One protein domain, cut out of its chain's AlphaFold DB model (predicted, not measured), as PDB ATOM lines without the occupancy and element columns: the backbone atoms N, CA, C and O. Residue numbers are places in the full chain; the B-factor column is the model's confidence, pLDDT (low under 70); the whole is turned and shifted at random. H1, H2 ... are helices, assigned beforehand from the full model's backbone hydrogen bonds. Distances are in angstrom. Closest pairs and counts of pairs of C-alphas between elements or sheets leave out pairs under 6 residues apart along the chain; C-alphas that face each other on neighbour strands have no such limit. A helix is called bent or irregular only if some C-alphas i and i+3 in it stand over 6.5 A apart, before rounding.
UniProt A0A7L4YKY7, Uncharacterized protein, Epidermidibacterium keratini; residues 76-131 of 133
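This is residues 76 to 131 of the 133 residues of an uncharacterized protein of Epidermidibacterium keratini (UniProt A0A7L4YKY7). Two helices, H1 and H4, lie side by side and run the same way, and the chain between them makes a return course over one side of the pair, with two short helices, H2 and H3, in it. H1 is the longer of the pair and runs along the length of the body; H3 packs on it near its first residues, while H2 is farther along H1 and more loosely placed. The printed part has 56 residues with four named helices, in the order H1, H2, H3, H4, and no named strand; the class is all helix. It is compact, with a radius of gyration of the C-alphas of 10.2 A, and rounded, with spans of 27 by 23 by 17 A.

The longest helix is H1, residues 76 to 91. It touches H4, residues 119 to 130, with 14 pairs of C-alphas within 8 A. The closest C-alphas of these two helices are those of Ala 81 and Ile 126, 5.7 A apart. Their lines stand at a shallow tilt of 26 degrees, they run the same way, and their centres are 10.9 A apart. H1 also touches H3, residues 111 to 115, with its residues 78 to 82 alone. Here there are 4 pairs of C-alphas within 8 A, and the closest C-alphas are those of Ile 78 and Leu 114, 6.1 A apart. The same Leu 114 is the residue of H3 nearest to H4: H3 and H4 are close but not clearly touching, and the closest C-alphas, those of Leu 114 and Ile 122, are 7.2 A apart. H2, residues 100 to 103, touches no helix. It is close to H1 but not clearly touching, the closest C-alphas being those of Leu 85 and Ala 100 at 7.5 A. It is also close to H3 but not clearly touching, the closest C-alphas being those of Leu 103 and Ala 113 at 7.0 A. H2 and H4 are apart. Between H2 and H3, residues 104 to 105 make a short antiparallel pairing with residues 108 to 109. In H1, H3 and H4 every O i to N i+4 pair is within hydrogen-bond range; H2 is too short for such a pair, and its one O i to N i+3 pair is within range.

H1 has 16 residues and measures 22.6 A from first to last C-alpha, from Arg 76 at (7.996, 7.966, -36.923) to Ser 91 at (2.597, 6.691, -58.847). Its z values fall along the way. H4 has 12 residues and measures 16.6 A, from C-alpha 119 at (10.091, 18.450, -36.865) to C-alpha 130 at (-0.049, 14.245, -49.290), and its z values fall too. H2, Ala 100 to Leu 103, has 4 residues and a length of 5.1 A. H3, Lys 111 to Arg 115, has 5 residues and a length of 6.1 A. No helix is bent or irregular.

The two C-alphas farthest apart in the domain are those of Gly 92 and Thr 118, 27.2 A apart, while the first and last printed C-alphas, Arg 76 and Gly 131, are 19.7 A apart. The printed part runs from residue 76 to residue 131 of a chain of 133 residues and has no cut. The links from H1 to H2, 8 residues, and from H2 to H3, 7 residues, are short, and that from H3 to H4, 3 residues, is tight; no link is long. The mean pLDDT of the printed part is 71.5. It is under 70 for 18 residues, namely residues 92 to 107, residue 117 and residue 131. H2, with a mean pLDDT of 56, lies in the first of these stretches, and H1 has a mean of 80.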
ATOM      1  N   ARG A  76       9.345   8.184 -36.376       81.81
ATOM      2  CA  ARG A  76       7.996   7.966 -36.923       81.81
ATOM      3  C   ARG A  76       7.652   8.922 -38.067       81.81
ATOM      4  O   ARG A  76       7.019   8.505 -39.031       81.81
ATOM      5  N   GLN A  77       8.035  10.196 -37.963       79.38
ATOM      6  CA  GLN A  77       7.804  11.179 -39.028       79.38
ATOM      7  C   GLN A  77       8.694  10.894 -40.238       79.38
ATOM      8  O   GLN A  77       8.235  11.021 -41.370       79.38
ATOM      9  N   ILE A  78       9.930  10.460 -39.997       79.06
ATOM     10  CA  ILE A  78      10.879  10.082 -41.045       79.06
ATOM     11  C   ILE A  78      10.362   8.869 -41.814       79.06
ATOM     12  O   ILE A  78      10.251   8.926 -43.036       79.06
ATOM     13  N   ASP A  79       9.978   7.794 -41.125       85.25
ATOM     14  CA  ASP A  79       9.451   6.594 -41.778       85.25
ATOM     15  C   ASP A  79       8.146   6.880 -42.528       85.25
ATOM     16  O   ASP A  79       7.924   6.361 -43.627       85.25
ATOM     17  N   TYR A  80       7.310   7.769 -41.990       86.56
ATOM     18  CA  TYR A  80       6.110   8.206 -42.684       86.56
ATOM     19  C   TYR A  80       6.431   8.997 -43.961       86.56
ATOM     20  O   TYR A  80       5.891   8.672 -45.020       86.56
ATOM     21  N   ALA A  81       7.359   9.958 -43.910       82.00
ATOM     22  CA  ALA A  81       7.822  10.695 -45.089       82.00
ATOM     23  C   ALA A  81       8.432   9.760 -46.151       82.00
ATOM     24  O   ALA A  81       8.108   9.880 -47.331       82.00
ATOM     25  N   VAL A  82       9.231   8.765 -45.741       84.69
ATOM     26  CA  VAL A  82       9.787   7.727 -46.632       84.69
ATOM     27  C   VAL A  82       8.674   6.952 -47.335       84.69
ATOM     28  O   VAL A  82       8.733   6.753 -48.548       84.69
ATOM     29  N   SER A  83       7.641   6.532 -46.600       84.88
ATOM     30  CA  SER A  83       6.517   5.789 -47.182       84.88
ATOM     31  C   SER A  83       5.774   6.599 -48.253       84.88
ATOM     32  O   SER A  83       5.430   6.061 -49.307       84.88
ATOM     33  N   LEU A  84       5.594   7.905 -48.021       83.69
ATOM     34  CA  LEU A  84       4.948   8.818 -48.961       83.69
ATOM     35  C   LEU A  84       5.825   9.079 -50.190       83.69
ATOM     36  O   LEU A  84       5.319   9.041 -51.309       83.69
ATOM     37  N   LEU A  85       7.135   9.261 -50.003       80.44
ATOM     38  CA  LEU A  85       8.106   9.423 -51.090       80.44
ATOM     39  C   LEU A  85       8.146   8.194 -52.006       80.44
ATOM     40  O   LEU A  85       8.066   8.337 -53.223       80.44
ATOM     41  N   ILE A  86       8.190   6.982 -51.441       80.62
ATOM     42  CA  ILE A  86       8.152   5.732 -52.219       80.62
ATOM     43  C   ILE A  86       6.825   5.607 -52.973       80.62
ATOM     44  O   ILE A  86       6.813   5.231 -54.146       80.62
ATOM     45  N   LYS A  87       5.702   5.922 -52.316       80.12
ATOM     46  CA  LYS A  87       4.375   5.873 -52.937       80.12
ATOM     47  C   LYS A  87       4.276   6.842 -54.118       80.12
ATOM     48  O   LYS A  87       3.840   6.423 -55.185       80.12
ATOM     49  N   LYS A  88       4.727   8.087 -53.944       74.19
ATOM     50  CA  LYS A  88       4.695   9.148 -54.964       74.19
ATOM     51  C   LYS A  88       5.661   8.866 -56.121       74.19
ATOM     52  O   LYS A  88       5.314   9.049 -57.282       74.19
ATOM     53  N   HIS A  89       6.840   8.315 -55.823       73.56
ATOM     54  CA  HIS A  89       7.777   7.855 -56.849       73.56
ATOM     55  C   HIS A  89       7.183   6.729 -57.710       73.56
ATOM     56  O   HIS A  89       7.359   6.729 -58.925       73.56
ATOM     57  N   ARG A  90       6.437   5.793 -57.104       73.44
ATOM     58  CA  ARG A  90       5.749   4.711 -57.829       73.44
ATOM     59  C   ARG A  90       4.527   5.178 -58.620       73.44
ATOM     60  O   ARG A  90       4.245   4.575 -59.649       73.44
ATOM     61  N   SER A  91       3.790   6.188 -58.148       72.06
ATOM     62  CA  SER A  91       2.597   6.691 -58.847       72.06
ATOM     63  C   SER A  91       2.924   7.561 -60.061       72.06
ATOM     64  O   SER A  91       2.049   7.785 -60.889       72.06
ATOM     65  N   GLY A  92       4.168   8.039 -60.194       64.56
ATOM     66  CA  GLY A  92       4.565   8.932 -61.286       64.56
ATOM     67  C   GLY A  92       4.031  10.363 -61.140       64.56
ATOM     68  O   GLY A  92       4.258  11.187 -62.021       64.56
ATOM     69  N   GLU A  93       3.375  10.691 -60.022       61.19
ATOM     70  CA  GLU A  93       2.922  12.043 -59.668       61.19
ATOM     71  C   GLU A  93       4.112  12.882 -59.164       61.19
ATOM     72  O   GLU A  93       4.220  13.231 -57.988       61.19
ATOM     73  N   GLY A  94       5.082  13.130 -60.042       54.09
ATOM     74  CA  GLY A  94       6.385  13.697 -59.693       54.09
ATOM     75  C   GLY A  94       6.579  15.176 -60.025       54.09
ATOM     76  O   GLY A  94       7.728  15.601 -60.054       54.09
ATOM     77  N   ASP A  95       5.515  15.938 -60.307       49.38
ATOM     78  CA  ASP A  95       5.648  17.198 -61.063       49.38
ATOM     79  C   ASP A  95       5.261  18.486 -60.315       49.38
ATOM     80  O   ASP A  95       4.814  19.461 -60.911       49.38
ATOM     81  N   GLY A  96       5.428  18.548 -58.991       54.16
ATOM     82  CA  GLY A  96       5.119  19.800 -58.303       54.16
ATOM     83  C   GLY A  96       5.518  19.869 -56.840       54.16
ATOM     84  O   GLY A  96       5.016  19.103 -56.020       54.16
ATOM     85  N   PHE A  97       6.353  20.871 -56.561       48.75
ATOM     86  CA  PHE A  97       6.785  21.387 -55.262       48.75
ATOM     87  C   PHE A  97       7.633  20.449 -54.391       48.75
ATOM     88  O   PHE A  97       7.184  19.418 -53.906       48.75
ATOM     89  N   ILE A  98       8.864  20.908 -54.141       48.88
ATOM     90  CA  ILE A  98       9.964  20.217 -53.462       48.88
ATOM     91  C   ILE A  98      10.482  19.063 -54.309       48.88
ATOM     92  O   ILE A  98       9.884  17.995 -54.398       48.88
ATOM     93  N   ASP A  99      11.614  19.319 -54.953       50.06
ATOM     94  CA  ASP A  99      12.294  18.386 -55.829       50.06
ATOM     95  C   ASP A  99      12.677  17.119 -55.043       50.06
ATOM     96  O   ASP A  99      13.752  17.002 -54.454       50.06
ATOM     97  N   ALA A 100      11.766  16.141 -55.025       51.53
ATOM     98  CA  ALA A 100      12.005  14.806 -54.496       51.53
ATOM     99  C   ALA A 100      13.206  14.143 -55.195       51.53
ATOM    100  O   ALA A 100      13.731  13.163 -54.675       51.53
ATOM    101  N   ARG A 101      13.688  14.698 -56.323       50.25
ATOM    102  CA  ARG A 101      14.938  14.309 -56.987       50.25
ATOM    103  C   ARG A 101      16.171  14.428 -56.092       50.25
ATOM    104  O   ARG A 101      17.105  13.666 -56.296       50.25
ATOM    105  N   GLY A 102      16.182  15.327 -55.104       57.69
ATOM    106  CA  GLY A 102      17.290  15.421 -54.144       57.69
ATOM    107  C   GLY A 102      17.210  14.385 -53.020       57.69
ATOM    108  O   GLY A 102      18.232  13.926 -52.521       57.69
ATOM    109  N   LEU A 103      15.992  13.991 -52.635       65.88
ATOM    110  CA  LEU A 103      15.743  13.034 -51.550       65.88
ATOM    111  C   LEU A 103      15.636  11.588 -52.038       65.88
ATOM    112  O   LEU A 103      15.681  10.673 -51.222       65.88
ATOM    113  N   ILE A 104      15.473  11.367 -53.343       63.09
ATOM    114  CA  ILE A 104      15.401  10.047 -53.966       63.09
ATOM    115  C   ILE A 104      16.510   9.943 -55.008       63.09
ATOM    116  O   ILE A 104      16.383  10.447 -56.122       63.09
ATOM    117  N   THR A 105      17.582   9.233 -54.664       64.31
ATOM    118  CA  THR A 105      18.696   8.956 -55.578       64.31
ATOM    119  C   THR A 105      18.622   7.501 -56.026       64.31
ATOM    120  O   THR A 105      18.623   6.588 -55.201       64.31
ATOM    121  N   GLY A 106      18.505   7.260 -57.337       64.06
ATOM    122  CA  GLY A 106      18.462   5.900 -57.895       64.06
ATOM    123  C   GLY A 106      17.315   5.027 -57.357       64.06
ATOM    124  O   GLY A 106      17.483   3.822 -57.210       64.06
ATOM    125  N   GLY A 107      16.172   5.629 -57.000       65.75
ATOM    126  CA  GLY A 107      15.020   4.920 -56.422       65.75
ATOM    127  C   GLY A 107      15.118   4.646 -54.915       65.75
ATOM    128  O   GLY A 107      14.219   4.025 -54.348       65.75
ATOM    129  N   THR A 108      16.172   5.127 -54.252       71.00
ATOM    130  CA  THR A 108      16.366   4.997 -52.802       71.00
ATOM    131  C   THR A 108      16.165   6.342 -52.116       71.00
ATOM    132  O   THR A 108      16.701   7.351 -52.567       71.00
ATOM    133  N   VAL A 109      15.404   6.358 -51.017       80.25
ATOM    134  CA  VAL A 109      15.173   7.566 -50.210       80.25
ATOM    135  C   VAL A 109      16.362   7.822 -49.281       80.25
ATOM    136  O   VAL A 109      16.741   6.937 -48.509       80.25
ATOM    137  N   ASP A 110      16.904   9.038 -49.295       78.88
ATOM    138  CA  ASP A 110      17.946   9.478 -48.370       78.88
ATOM    139  C   ASP A 110      17.359   9.749 -46.975       78.88
ATOM    140  O   ASP A 110      16.893  10.841 -46.638       78.88
ATOM    141  N   LYS A 111      17.389   8.716 -46.126       78.00
ATOM    142  CA  LYS A 111      16.984   8.830 -44.719       78.00
ATOM    143  C   LYS A 111      17.919   9.731 -43.902       78.00
ATOM    144  O   LYS A 111      17.491  10.230 -42.864       78.00
ATOM    145  N   GLY A 112      19.170   9.923 -44.321       73.69
ATOM    146  CA  GLY A 112      20.123  10.813 -43.657       73.69
ATOM    147  C   GLY A 112      19.696  12.270 -43.792       73.69
ATOM    148  O   GLY A 112      19.599  12.975 -42.788       73.69
ATOM    149  N   ALA A 113      19.313  12.674 -45.002       70.56
ATOM    150  CA  ALA A 113      18.745  13.993 -45.262       70.56
ATOM    151  C   ALA A 113      17.460  14.243 -44.450       70.56
ATOM    152  O   ALA A 113      17.300  15.316 -43.877       70.56
ATOM    153  N   LEU A 114      16.575  13.244 -44.324       74.94
ATOM    154  CA  LEU A 114      15.350  13.359 -43.514       74.94
ATOM    155  C   LEU A 114      15.626  13.457 -42.005       74.94
ATOM    156  O   LEU A 114      14.888  14.128 -41.290       74.94
ATOM    157  N   ARG A 115      16.682  12.804 -41.509       76.88
ATOM    158  CA  ARG A 115      17.105  12.884 -40.098       76.88
ATOM    159  C   ARG A 115      17.700  14.235 -39.728       76.88
ATOM    160  O   ARG A 115      17.612  14.626 -38.571       76.88
ATOM    161  N   ALA A 116      18.286  14.935 -40.695       72.75
ATOM    162  CA  ALA A 116      18.793  16.288 -40.508       72.75
ATOM    163  C   ALA A 116      17.677  17.352 -40.491       72.75
ATOM    164  O   ALA A 116      17.952  18.516 -40.207       72.75
ATOM    165  N   MET A 117      16.427  16.974 -40.792       69.50
ATOM    166  CA  MET A 117      15.298  17.902 -40.794       69.50
ATOM    167  C   MET A 117      14.751  18.139 -39.388       69.50
ATOM    168  O   MET A 117      14.605  17.221 -38.574       69.50
ATOM    169  N   THR A 118      14.342  19.378 -39.127       77.50
ATOM    170  CA  THR A 118      13.554  19.694 -37.938       77.50
ATOM    171  C   THR A 118      12.150  19.105 -38.055       77.50
ATOM    172  O   THR A 118      11.633  18.835 -39.147       77.50
ATOM    173  N   ARG A 119      11.479  18.924 -36.913       73.31
ATOM    174  CA  ARG A 119      10.091  18.450 -36.865       73.31
ATOM    175  C   ARG A 119       9.155  19.311 -37.722       73.31
ATOM    176  O   ARG A 119       8.199  18.783 -38.283       73.31
ATOM    177  N   ARG A 120       9.413  20.618 -37.826       71.69
ATOM    178  CA  ARG A 120       8.613  21.545 -38.636       71.69
ATOM    179  C   ARG A 120       8.823  21.309 -40.129       71.69
ATOM    180  O   ARG A 120       7.849  21.209 -40.872       71.69
ATOM    181  N   GLN A 121      10.080  21.168 -40.549       72.06
ATOM    182  CA  GLN A 121      10.445  20.899 -41.939       72.06
ATOM    183  C   GLN A 121       9.851  19.577 -42.429       72.06
ATOM    184  O   GLN A 121       9.248  19.533 -43.501       72.06
ATOM    185  N   ILE A 122       9.941  18.515 -41.621       77.00
ATOM    186  CA  ILE A 122       9.425  17.209 -42.034       77.00
ATOM    187  C   ILE A 122       7.895  17.172 -42.099       77.00
ATOM    188  O   ILE A 122       7.342  16.521 -42.980       77.00
ATOM    189  N   SER A 123       7.195  17.892 -41.217       78.31
ATOM    190  CA  SER A 123       5.734  18.020 -41.299       78.31
ATOM    191  C   SER A 123       5.310  18.754 -42.571       78.31
ATOM    192  O   SER A 123       4.449  18.260 -43.290       78.31
ATOM    193  N   SER A 124       5.978  19.863 -42.909       77.00
ATOM    194  CA  SER A 124       5.713  20.589 -44.159       77.00
ATOM    195  C   SER A 124       5.968  19.723 -45.399       77.00
ATOM    196  O   SER A 124       5.175  19.745 -46.340       77.00
ATOM    197  N   LEU A 125       7.026  18.904 -45.377       78.88
ATOM    198  CA  LEU A 125       7.295  17.919 -46.424       78.88
ATOM    199  C   LEU A 125       6.164  16.887 -46.526       78.88
ATOM    200  O   LEU A 125       5.683  16.611 -47.619       78.88
ATOM    201  N   ILE A 126       5.721  16.322 -45.402       82.44
ATOM    202  CA  ILE A 126       4.618  15.354 -45.362       82.44
ATOM    203  C   ILE A 126       3.335  15.949 -45.957       82.44
ATOM    204  O   ILE A 126       2.669  15.273 -46.740       82.44
ATOM    205  N   ASP A 127       2.996  17.189 -45.612       79.81
ATOM    206  CA  ASP A 127       1.786  17.859 -46.100       79.81
ATOM    207  C   ASP A 127       1.857  18.104 -47.616       79.81
ATOM    208  O   ASP A 127       0.916  17.789 -48.347       79.81
ATOM    209  N   SER A 128       3.023  18.533 -48.112       73.38
ATOM    210  CA  SER A 128       3.298  18.649 -49.551       73.38
ATOM    211  C   SER A 128       3.202  17.299 -50.280       73.38
ATOM    212  O   SER A 128       2.646  17.207 -51.377       73.38
ATOM    213  N   LEU A 129       3.690  16.216 -49.668       76.62
ATOM    214  CA  LEU A 129       3.635  14.871 -50.248       76.62
ATOM    215  C   LEU A 129       2.220  14.286 -50.277       76.62
ATOM    216  O   LEU A 129       1.915  13.502 -51.174       76.62
ATOM    217  N   LYS A 130       1.362  14.653 -49.322       78.19
ATOM    218  CA  LYS A 130      -0.049  14.245 -49.290       78.19
ATOM    219  C   LYS A 130      -0.910  14.951 -50.336       78.19
ATOM    220  O   LYS A 130      -1.971  14.429 -50.659       78.19
ATOM    221  N   GLY A 131      -0.465  16.097 -50.855       66.25
ATOM    222  CA  GLY A 131      -1.223  16.870 -51.838       66.25
ATOM    223  C   GLY A 131      -2.451  17.568 -51.249       66.25
ATOM    224  O   GLY A 131      -3.458  17.709 -51.936       66.25
TER     225      GLY A 131